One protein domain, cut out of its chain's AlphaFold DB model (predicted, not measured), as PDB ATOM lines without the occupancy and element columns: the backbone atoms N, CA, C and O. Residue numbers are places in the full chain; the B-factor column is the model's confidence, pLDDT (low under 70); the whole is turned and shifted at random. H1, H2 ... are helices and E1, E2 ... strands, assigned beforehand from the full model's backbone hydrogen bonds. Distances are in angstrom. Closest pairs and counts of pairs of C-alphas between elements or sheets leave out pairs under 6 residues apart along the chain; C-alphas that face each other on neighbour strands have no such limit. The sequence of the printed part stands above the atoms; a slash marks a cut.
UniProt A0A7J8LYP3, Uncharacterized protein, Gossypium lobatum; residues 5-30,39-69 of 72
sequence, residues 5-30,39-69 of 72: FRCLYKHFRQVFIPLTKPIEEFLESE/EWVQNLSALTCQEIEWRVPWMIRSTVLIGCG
ATOM      1  N   PHE A   5     -34.993 -25.161 -17.069       56.69
ATOM      2  CA  PHE A   5     -33.890 -24.678 -17.902       56.69
ATOM      3  C   PHE A   5     -34.300 -23.348 -18.524       56.69
ATOM      4  O   PHE A   5     -35.354 -23.259 -19.156       56.69
ATOM      5  N   ARG A   6     -33.483 -22.306 -18.352       57.12
ATOM      6  CA  ARG A   6     -33.658 -21.049 -19.081       57.12
ATOM      7  C   ARG A   6     -32.788 -21.111 -20.329       57.12
ATOM      8  O   ARG A   6     -31.564 -21.185 -20.239       57.12
ATOM      9  N   CYS A   7     -33.432 -21.093 -21.491       56.16
ATOM     10  CA  CYS A   7     -32.752 -20.915 -22.766       56.16
ATOM     11  C   CYS A   7     -32.335 -19.446 -22.891       56.16
ATOM     12  O   CYS A   7     -33.189 -18.556 -22.911       56.16
ATOM     13  N   LEU A   8     -31.028 -19.183 -22.934       57.84
ATOM     14  CA  LEU A   8     -30.496 -17.866 -23.265       57.84
ATOM     15  C   LEU A   8     -29.896 -17.927 -24.667       57.84
ATOM     16  O   LEU A   8     -28.873 -18.572 -24.897       57.84
ATOM     17  N   TYR A   9     -30.530 -17.224 -25.602       55.59
ATOM     18  CA  TYR A   9     -29.961 -16.983 -26.920       55.59
ATOM     19  C   TYR A   9     -28.864 -15.930 -26.788       55.59
ATOM     20  O   TYR A   9     -29.140 -14.732 -26.756       55.59
ATOM     21  N   LYS A  10     -27.609 -16.366 -26.689       56.97
ATOM     22  CA  LYS A  10     -26.460 -15.461 -26.753       56.97
ATOM     23  C   LYS A  10     -25.957 -15.446 -28.189       56.97
ATOM     24  O   LYS A  10     -25.534 -16.470 -28.711       56.97
ATOM     25  N   HIS A  11     -26.071 -14.304 -28.859       55.38
ATOM     26  CA  HIS A  11     -25.509 -14.134 -30.195       55.38
ATOM     27  C   HIS A  11     -24.014 -13.879 -30.033       55.38
ATOM     28  O   HIS A  11     -23.600 -12.776 -29.678       55.38
ATOM     29  N   PHE A  12     -23.199 -14.911 -30.238       51.94
ATOM     30  CA  PHE A  12     -21.759 -14.727 -30.332       51.94
ATOM     31  C   PHE A  12     -21.466 -14.108 -31.696       51.94
ATOM     32  O   PHE A  12     -21.455 -14.794 -32.712       51.94
ATOM     33  N   ARG A  13     -21.262 -12.789 -31.723       54.59
ATOM     34  CA  ARG A  13     -20.598 -12.137 -32.852       54.59
ATOM     35  C   ARG A  13     -19.117 -12.476 -32.734       54.59
ATOM     36  O   ARG A  13     -18.356 -11.702 -32.160       54.59
ATOM     37  N   GLN A  14     -18.717 -13.662 -33.186       53.28
ATOM     38  CA  GLN A  14     -17.310 -13.861 -33.512       53.28
ATOM     39  C   GLN A  14     -17.038 -12.937 -34.693       53.28
ATOM     40  O   GLN A  14     -17.480 -13.187 -35.809       53.28
ATOM     41  N   VAL A  15     -16.408 -11.801 -34.402       54.03
ATOM     42  CA  VAL A  15     -15.837 -10.943 -35.429       54.03
ATOM     43  C   VAL A  15     -14.699 -11.768 -36.006       54.03
ATOM     44  O   VAL A  15     -13.663 -11.918 -35.362       54.03
ATOM     45  N   PHE A  16     -14.931 -12.403 -37.152       54.91
ATOM     46  CA  PHE A  16     -13.842 -12.970 -37.931       54.91
ATOM     47  C   PHE A  16     -12.906 -11.802 -38.228       54.91
ATOM     48  O   PHE A  16     -13.314 -10.833 -38.861       54.91
ATOM     49  N   ILE A  17     -11.706 -11.827 -37.650       58.25
ATOM     50  CA  ILE A  17     -10.680 -10.813 -37.885       58.25
ATOM     51  C   ILE A  17     -10.051 -11.183 -39.225       58.25
ATOM     52  O   ILE A  17      -9.358 -12.204 -39.272       58.25
ATOM     53  N   PRO A  18     -10.255 -10.422 -40.312       60.38
ATOM     54  CA  PRO A  18      -9.548 -10.714 -41.533       60.38
ATOM     55  C   PRO A  18      -8.239  -9.918 -41.468       60.38
ATOM     56  O   PRO A  18      -8.221  -8.691 -41.529       60.38
ATOM     57  N   LEU A  19      -7.131 -10.630 -41.246       64.38
ATOM     58  CA  LEU A  19      -5.775 -10.090 -41.418       64.38
ATOM     59  C   LEU A  19      -5.514  -9.673 -42.877       64.38
ATOM     60  O   LEU A  19      -4.597  -8.902 -43.131       64.38
ATOM     61  N   THR A  20      -6.323 -10.173 -43.810       69.19
ATOM     62  CA  THR A  20      -6.297  -9.866 -45.238       69.19
ATOM     63  C   THR A  20      -7.465  -8.957 -45.599       69.19
ATOM     64  O   THR A  20      -8.578  -9.139 -45.101       69.19
ATOM     65  N   LYS A  21      -7.239  -7.968 -46.464       79.81
ATOM     66  CA  LYS A  21      -8.286  -7.040 -46.911       79.81
ATOM     67  C   LYS A  21      -8.441  -7.153 -48.427       79.81
ATOM     68  O   LYS A  21      -8.059  -6.239 -49.154       79.81
ATOM     69  N   PRO A  22      -9.001  -8.270 -48.916       82.69
ATOM     70  CA  PRO A  22      -8.915  -8.654 -50.322       82.69
ATOM     71  C   PRO A  22      -9.551  -7.640 -51.280       82.69
ATOM     72  O   PRO A  22      -9.074  -7.492 -52.400       82.69
ATOM     73  N   ILE A  23     -10.592  -6.910 -50.860       87.69
ATOM     74  CA  ILE A  23     -11.172  -5.834 -51.681       87.69
ATOM     75  C   ILE A  23     -10.253  -4.607 -51.727       87.69
ATOM     76  O   ILE A  23     -10.070  -4.047 -52.802       87.69
ATOM     77  N   GLU A  24      -9.672  -4.187 -50.596       85.88
ATOM     78  CA  GLU A  24      -8.715  -3.064 -50.576       85.88
ATOM     79  C   GLU A  24      -7.483  -3.406 -51.429       85.88
ATOM     80  O   GLU A  24      -7.131  -2.638 -52.317       85.88
ATOM     81  N   GLU A  25      -6.912  -4.601 -51.254       88.50
ATOM     82  CA  GLU A  25      -5.774  -5.100 -52.042       88.50
ATOM     83  C   GLU A  25      -6.086  -5.151 -53.548       88.50
ATOM     84  O   GLU A  25      -5.252  -4.788 -54.374       88.50
ATOM     85  N   PHE A  26      -7.303  -5.562 -53.922       89.12
ATOM     86  CA  PHE A  26      -7.747  -5.579 -55.315       89.12
ATOM     87  C   PHE A  26      -7.888  -4.168 -55.902       89.12
ATOM     88  O   PHE A  26      -7.487  -3.936 -57.041       89.12
ATOM     89  N   LEU A  27      -8.423  -3.212 -55.139       88.25
ATOM     90  CA  LEU A  27      -8.573  -1.821 -55.582       88.25
ATOM     91  C   LEU A  27      -7.236  -1.069 -55.661       88.25
ATOM     92  O   LEU A  27      -7.108  -0.153 -56.471       88.25
ATOM     93  N   GLU A  28      -6.261  -1.441 -54.829       90.31
ATOM     94  CA  GLU A  28      -4.896  -0.900 -54.857       90.31
ATOM     95  C   GLU A  28      -4.023  -1.539 -55.949       90.31
ATOM     96  O   GLU A  28      -2.979  -0.987 -56.302       90.31
ATOM     97  N   SER A  29      -4.437  -2.687 -56.495       87.00
ATOM     98  CA  SER A  29      -3.699  -3.368 -57.558       87.00
ATOM     99  C   SER A  29      -3.752  -2.606 -58.886       87.00
ATOM    100  O   SER A  29      -4.759  -1.993 -59.246       87.00
ATOM    101  N   GLU A  30      -2.648  -2.645 -59.634       89.06
ATOM    102  CA  GLU A  30      -2.611  -2.075 -60.980       89.06
ATOM    103  C   GLU A  30      -3.566  -2.822 -61.916       89.06
ATOM    104  O   GLU A  30      -3.667  -4.051 -61.885       89.06
ATOM    105  N   GLU A  39     -14.789  -8.595 -66.673       91.69
ATOM    106  CA  GLU A  39     -14.003  -9.463 -65.786       91.69
ATOM    107  C   GLU A  39     -13.615  -8.739 -64.493       91.69
ATOM    108  O   GLU A  39     -13.611  -9.339 -63.420       91.69
ATOM    109  N   TRP A  40     -13.312  -7.440 -64.561       89.31
ATOM    110  CA  TRP A  40     -13.030  -6.631 -63.373       89.31
ATOM    111  C   TRP A  40     -14.234  -6.542 -62.432       89.31
ATOM    112  O   TRP A  40     -14.114  -6.793 -61.232       89.31
ATOM    113  N   VAL A  41     -15.418  -6.252 -62.980       91.25
ATOM    114  CA  VAL A  41     -16.677  -6.193 -62.223       91.25
ATOM    115  C   VAL A  41     -17.043  -7.563 -61.650       91.25
ATOM    116  O   VAL A  41     -17.506  -7.645 -60.508       91.25
ATOM    117  N   GLN A  42     -16.815  -8.644 -62.401       93.50
ATOM    118  CA  GLN A  42     -17.033 -10.011 -61.922       93.50
ATOM    119  C   GLN A  42     -16.114 -10.354 -60.745       93.50
ATOM    120  O   GLN A  42     -16.597 -10.856 -59.730       93.50
ATOM    121  N   ASN A  43     -14.825 -10.022 -60.838       91.12
ATOM    122  CA  ASN A  43     -13.858 -10.255 -59.765       91.12
ATOM    123  C   ASN A  43     -14.205  -9.456 -58.504       91.12
ATOM    124  O   ASN A  43     -14.262 -10.024 -57.412       91.12
ATOM    125  N   LEU A  44     -14.547  -8.171 -58.648       90.31
ATOM    126  CA  LEU A  44     -14.995  -7.346 -57.524       90.31
ATOM    127  C   LEU A  44     -16.272  -7.901 -56.872       90.31
ATOM    128  O   LEU A  44     -16.390  -7.925 -55.645       90.31
ATOM    129  N   SER A  45     -17.221  -8.383 -57.679       91.25
ATOM    130  CA  SER A  45     -18.460  -8.993 -57.182       91.25
ATOM    131  C   SER A  45     -18.185 -10.284 -56.410       91.25
ATOM    132  O   SER A  45     -18.752 -10.491 -55.337       91.25
ATOM    133  N   ALA A  46     -17.281 -11.132 -56.909       91.00
ATOM    134  CA  ALA A  46     -16.877 -12.361 -56.230       91.00
ATOM    135  C   ALA A  46     -16.205 -12.072 -54.878       91.00
ATOM    136  O   ALA A  46     -16.579 -12.676 -53.870       91.00
ATOM    137  N   LEU A  47     -15.282 -11.105 -54.836       88.50
ATOM    138  CA  LEU A  47     -14.631 -10.660 -53.600       88.50
ATOM    139  C   LEU A  47     -15.638 -10.074 -52.604       88.50
ATOM    140  O   LEU A  47     -15.572 -10.366 -51.414       88.50
ATOM    141  N   THR A  48     -16.616  -9.304 -53.089       86.94
ATOM    142  CA  THR A  48     -17.701  -8.758 -52.258       86.94
ATOM    143  C   THR A  48     -18.541  -9.868 -51.630       86.94
ATOM    144  O   THR A  48     -18.825  -9.821 -50.435       86.94
ATOM    145  N   CYS A  49     -18.911 -10.896 -52.398       83.94
ATOM    146  CA  CYS A  49     -19.638 -12.051 -51.872       83.94
ATOM    147  C   CYS A  49     -18.836 -12.792 -50.796       83.94
ATOM    148  O   CYS A  49     -19.396 -13.110 -49.750       83.94
ATOM    149  N   GLN A  50     -17.538 -13.019 -51.019       80.81
ATOM    150  CA  GLN A  50     -16.653 -13.667 -50.046       80.81
ATOM    151  C   GLN A  50     -16.463 -12.825 -48.782       80.81
ATOM    152  O   GLN A  50     -16.501 -13.360 -47.679       80.81
ATOM    153  N   GLU A  51     -16.306 -11.505 -48.907       78.56
ATOM    154  CA  GLU A  51     -16.232 -10.624 -47.743       78.56
ATOM    155  C   GLU A  51     -17.541 -10.605 -46.961       78.56
ATOM    156  O   GLU A  51     -17.501 -10.643 -45.733       78.56
ATOM    157  N   ILE A  52     -18.693 -10.561 -47.638       75.50
ATOM    158  CA  ILE A  52     -19.992 -10.698 -46.977       75.50
ATOM    159  C   ILE A  52     -20.023 -12.035 -46.251       75.50
ATOM    160  O   ILE A  52     -20.303 -12.047 -45.065       75.50
ATOM    161  N   GLU A  53     -19.668 -13.135 -46.907       72.00
ATOM    162  CA  GLU A  53     -19.604 -14.457 -46.294       72.00
ATOM    163  C   GLU A  53     -18.743 -14.439 -45.015       72.00
ATOM    164  O   GLU A  53     -19.223 -14.727 -43.925       72.00
ATOM    165  N   TRP A  54     -17.494 -13.987 -45.091       68.62
ATOM    166  CA  TRP A  54     -16.564 -14.017 -43.959       68.62
ATOM    167  C   TRP A  54     -16.884 -13.015 -42.849       68.62
ATOM    168  O   TRP A  54     -16.624 -13.294 -41.676       68.62
ATOM    169  N   ARG A  55     -17.415 -11.839 -43.199       67.75
ATOM    170  CA  ARG A  55     -17.764 -10.775 -42.246       67.75
ATOM    171  C   ARG A  55     -19.188 -10.889 -41.735       67.75
ATOM    172  O   ARG A  55     -19.517 -10.213 -40.756       67.75
ATOM    173  N   VAL A  56     -20.038 -11.708 -42.360       65.50
ATOM    174  CA  VAL A  56     -21.336 -12.050 -41.794       65.50
ATOM    175  C   VAL A  56     -21.023 -12.649 -40.432       65.50
ATOM    176  O   VAL A  56     -20.307 -13.647 -40.336       65.50
ATOM    177  N   PRO A  57     -21.523 -12.043 -39.342       56.94
ATOM    178  CA  PRO A  57     -21.461 -12.680 -38.054       56.94
ATOM    179  C   PRO A  57     -22.412 -13.853 -38.191       56.94
ATOM    180  O   PRO A  57     -23.616 -13.697 -37.977       56.94
ATOM    181  N   TRP A  58     -21.899 -15.005 -38.624       56.78
ATOM    182  CA  TRP A  58     -22.608 -16.258 -38.523       56.78
ATOM    183  C   TRP A  58     -23.033 -16.304 -37.075       56.78
ATOM    184  O   TRP A  58     -22.212 -16.444 -36.166       56.78
ATOM    185  N   MET A  59     -24.310 -16.033 -36.838       53.34
ATOM    186  CA  MET A  59     -24.872 -16.175 -35.524       53.34
ATOM    187  C   MET A  59     -24.809 -17.668 -35.292       53.34
ATOM    188  O   MET A  59     -25.725 -18.392 -35.678       53.34
ATOM    189  N   ILE A  60     -23.722 -18.138 -34.684       53.47
ATOM    190  CA  ILE A  60     -23.733 -19.421 -34.018       53.47
ATOM    191  C   ILE A  60     -24.836 -19.238 -32.987       53.47
ATOM    192  O   ILE A  60     -24.665 -18.569 -31.964       53.47
ATOM    193  N   ARG A  61     -26.026 -19.745 -33.313       51.56
ATOM    194  CA  ARG A  61     -27.145 -19.845 -32.388       51.56
ATOM    195  C   ARG A  61     -26.758 -20.935 -31.399       51.56
ATOM    196  O   ARG A  61     -27.283 -22.039 -31.437       51.56
ATOM    197  N   SER A  62     -25.779 -20.652 -30.547       53.38
ATOM    198  CA  SER A  62     -25.468 -21.515 -29.425       53.38
ATOM    199  C   SER A  62     -26.617 -21.344 -28.442       53.38
ATOM    200  O   SER A  62     -26.705 -20.344 -27.724       53.38
ATOM    201  N   THR A  63     -27.543 -22.292 -28.468       54.66
ATOM    202  CA  THR A  63     -28.558 -22.441 -27.434       54.66
ATOM    203  C   THR A  63     -27.832 -22.840 -26.155       54.66
ATOM    204  O   THR A  63     -27.478 -24.001 -25.975       54.66
ATOM    205  N   VAL A  64     -27.559 -21.877 -25.274       58.69
ATOM    206  CA  VAL A  64     -27.012 -22.183 -23.951       58.69
ATOM    207  C   VAL A  64     -28.198 -22.465 -23.034       58.69
ATOM    208  O   VAL A  64     -28.982 -21.568 -22.713       58.69
ATOM    209  N   LEU A  65     -28.361 -23.729 -22.644       57.66
ATOM    210  CA  LEU A  65     -29.337 -24.142 -21.639       57.66
ATOM    211  C   LEU A  65     -28.699 -23.982 -20.258       57.66
ATOM    212  O   LEU A  65     -27.818 -24.755 -19.891       57.66
ATOM    213  N   ILE A  66     -29.132 -22.983 -19.488       61.25
ATOM    214  CA  ILE A  66     -28.703 -22.834 -18.092       61.25
ATOM    215  C   ILE A  66     -29.743 -23.506 -17.199       61.25
ATOM    216  O   ILE A  66     -30.925 -23.154 -17.240       61.25
ATOM    217  N   GLY A  67     -29.312 -24.477 -16.392       56.84
ATOM    218  CA  GLY A  67     -30.154 -25.096 -15.374       56.84
ATOM    219  C   GLY A  67     -30.436 -24.117 -14.237       56.84
ATOM    220  O   GLY A  67     -29.538 -23.740 -13.492       56.84
ATOM    221  N   CYS A  68     -31.689 -23.705 -14.077       63.91
ATOM    222  CA  CYS A  68     -32.173 -23.032 -12.879       63.91
ATOM    223  C   CYS A  68     -32.545 -24.108 -11.848       63.91
ATOM    224  O   CYS A  68     -33.669 -24.613 -11.825       63.91
ATOM    225  N   GLY A  69     -31.580 -24.484 -11.006       56.66
ATOM    226  CA  GLY A  69     -31.818 -25.447  -9.935       56.66
ATOM    227  C   GLY A  69     -30.581 -25.776  -9.106       56.66
ATOM    228  O   GLY A  69     -29.992 -26.830  -9.298       56.66
TER     229      GLY A  69
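Overview. This is residues 5 to 30 and 39 to 69 of the 72 residues of an uncharacterized protein of Gossypium lobatum (UniProt A0A7J8LYP3). This is a long, thin rod, with a two-stranded ribbon of E1 and E2 at one end and two helices, H1 and H2, at the other. The two strands run antiparallel, and past them the two paths of the chain continue as a fork to the helices, which run opposite ways and touch along a part of H2. The printed part has 57 residues, with two named strands and two named helices in the order E1, H1, H2, E2; the class is mixed, helices and strands. It is extended, with a radius of gyration of the C-alphas of 18.0 A and spans of 63 by 20 by 7 A.

Along the chain. Find C-alpha 5 at (-33.890, -24.678, -17.902); from there E1 runs through residues 5 to 12, 20.0 A long. Its neighbour E2, residues 60 to 68, is 23.0 A long and ends with C-alpha 68 at (-32.173, -23.032, -12.879). Look for H2 from C-alpha 39 at (-14.003, -9.463, -65.786): it holds residues 39 to 55 over 23.9 A. H1, residues 22 to 28, measures 9.8 A.

Arrangement. Start at the sheet, where E1 and E2 are antiparallel at 150 degrees. Look at N 6 and O 66, 2.9 A apart, and N 66 and O 6, 3.1 A apart, both within hydrogen-bond range. A tight link joins H2 to E2, and a short one joins E1 to H1. H2 touches H1 with residues 44 to 48 alone; the closest C-alphas, of Ile 23 and Leu 47, are 6.2 A apart. Their lines stand at a steep tilt of 40 degrees, opposite ways. E1 and H2 are apart, as are H1 and E2. In H1 and H2 every O i to N i+4 pair is within hydrogen-bond range.

Size, cuts and confidence. The two farthest C-alphas, of Glu 30 and Gly 69, are 63.3 A apart. Residues 31 to 38 are not printed, and C-alphas 30 and 39 stand 14.4 A apart across this cut. Of the links printed whole, none is long. Mean pLDDT of the printed part is 70.5; residues 5 to 20 and 54 to 69 are under 70.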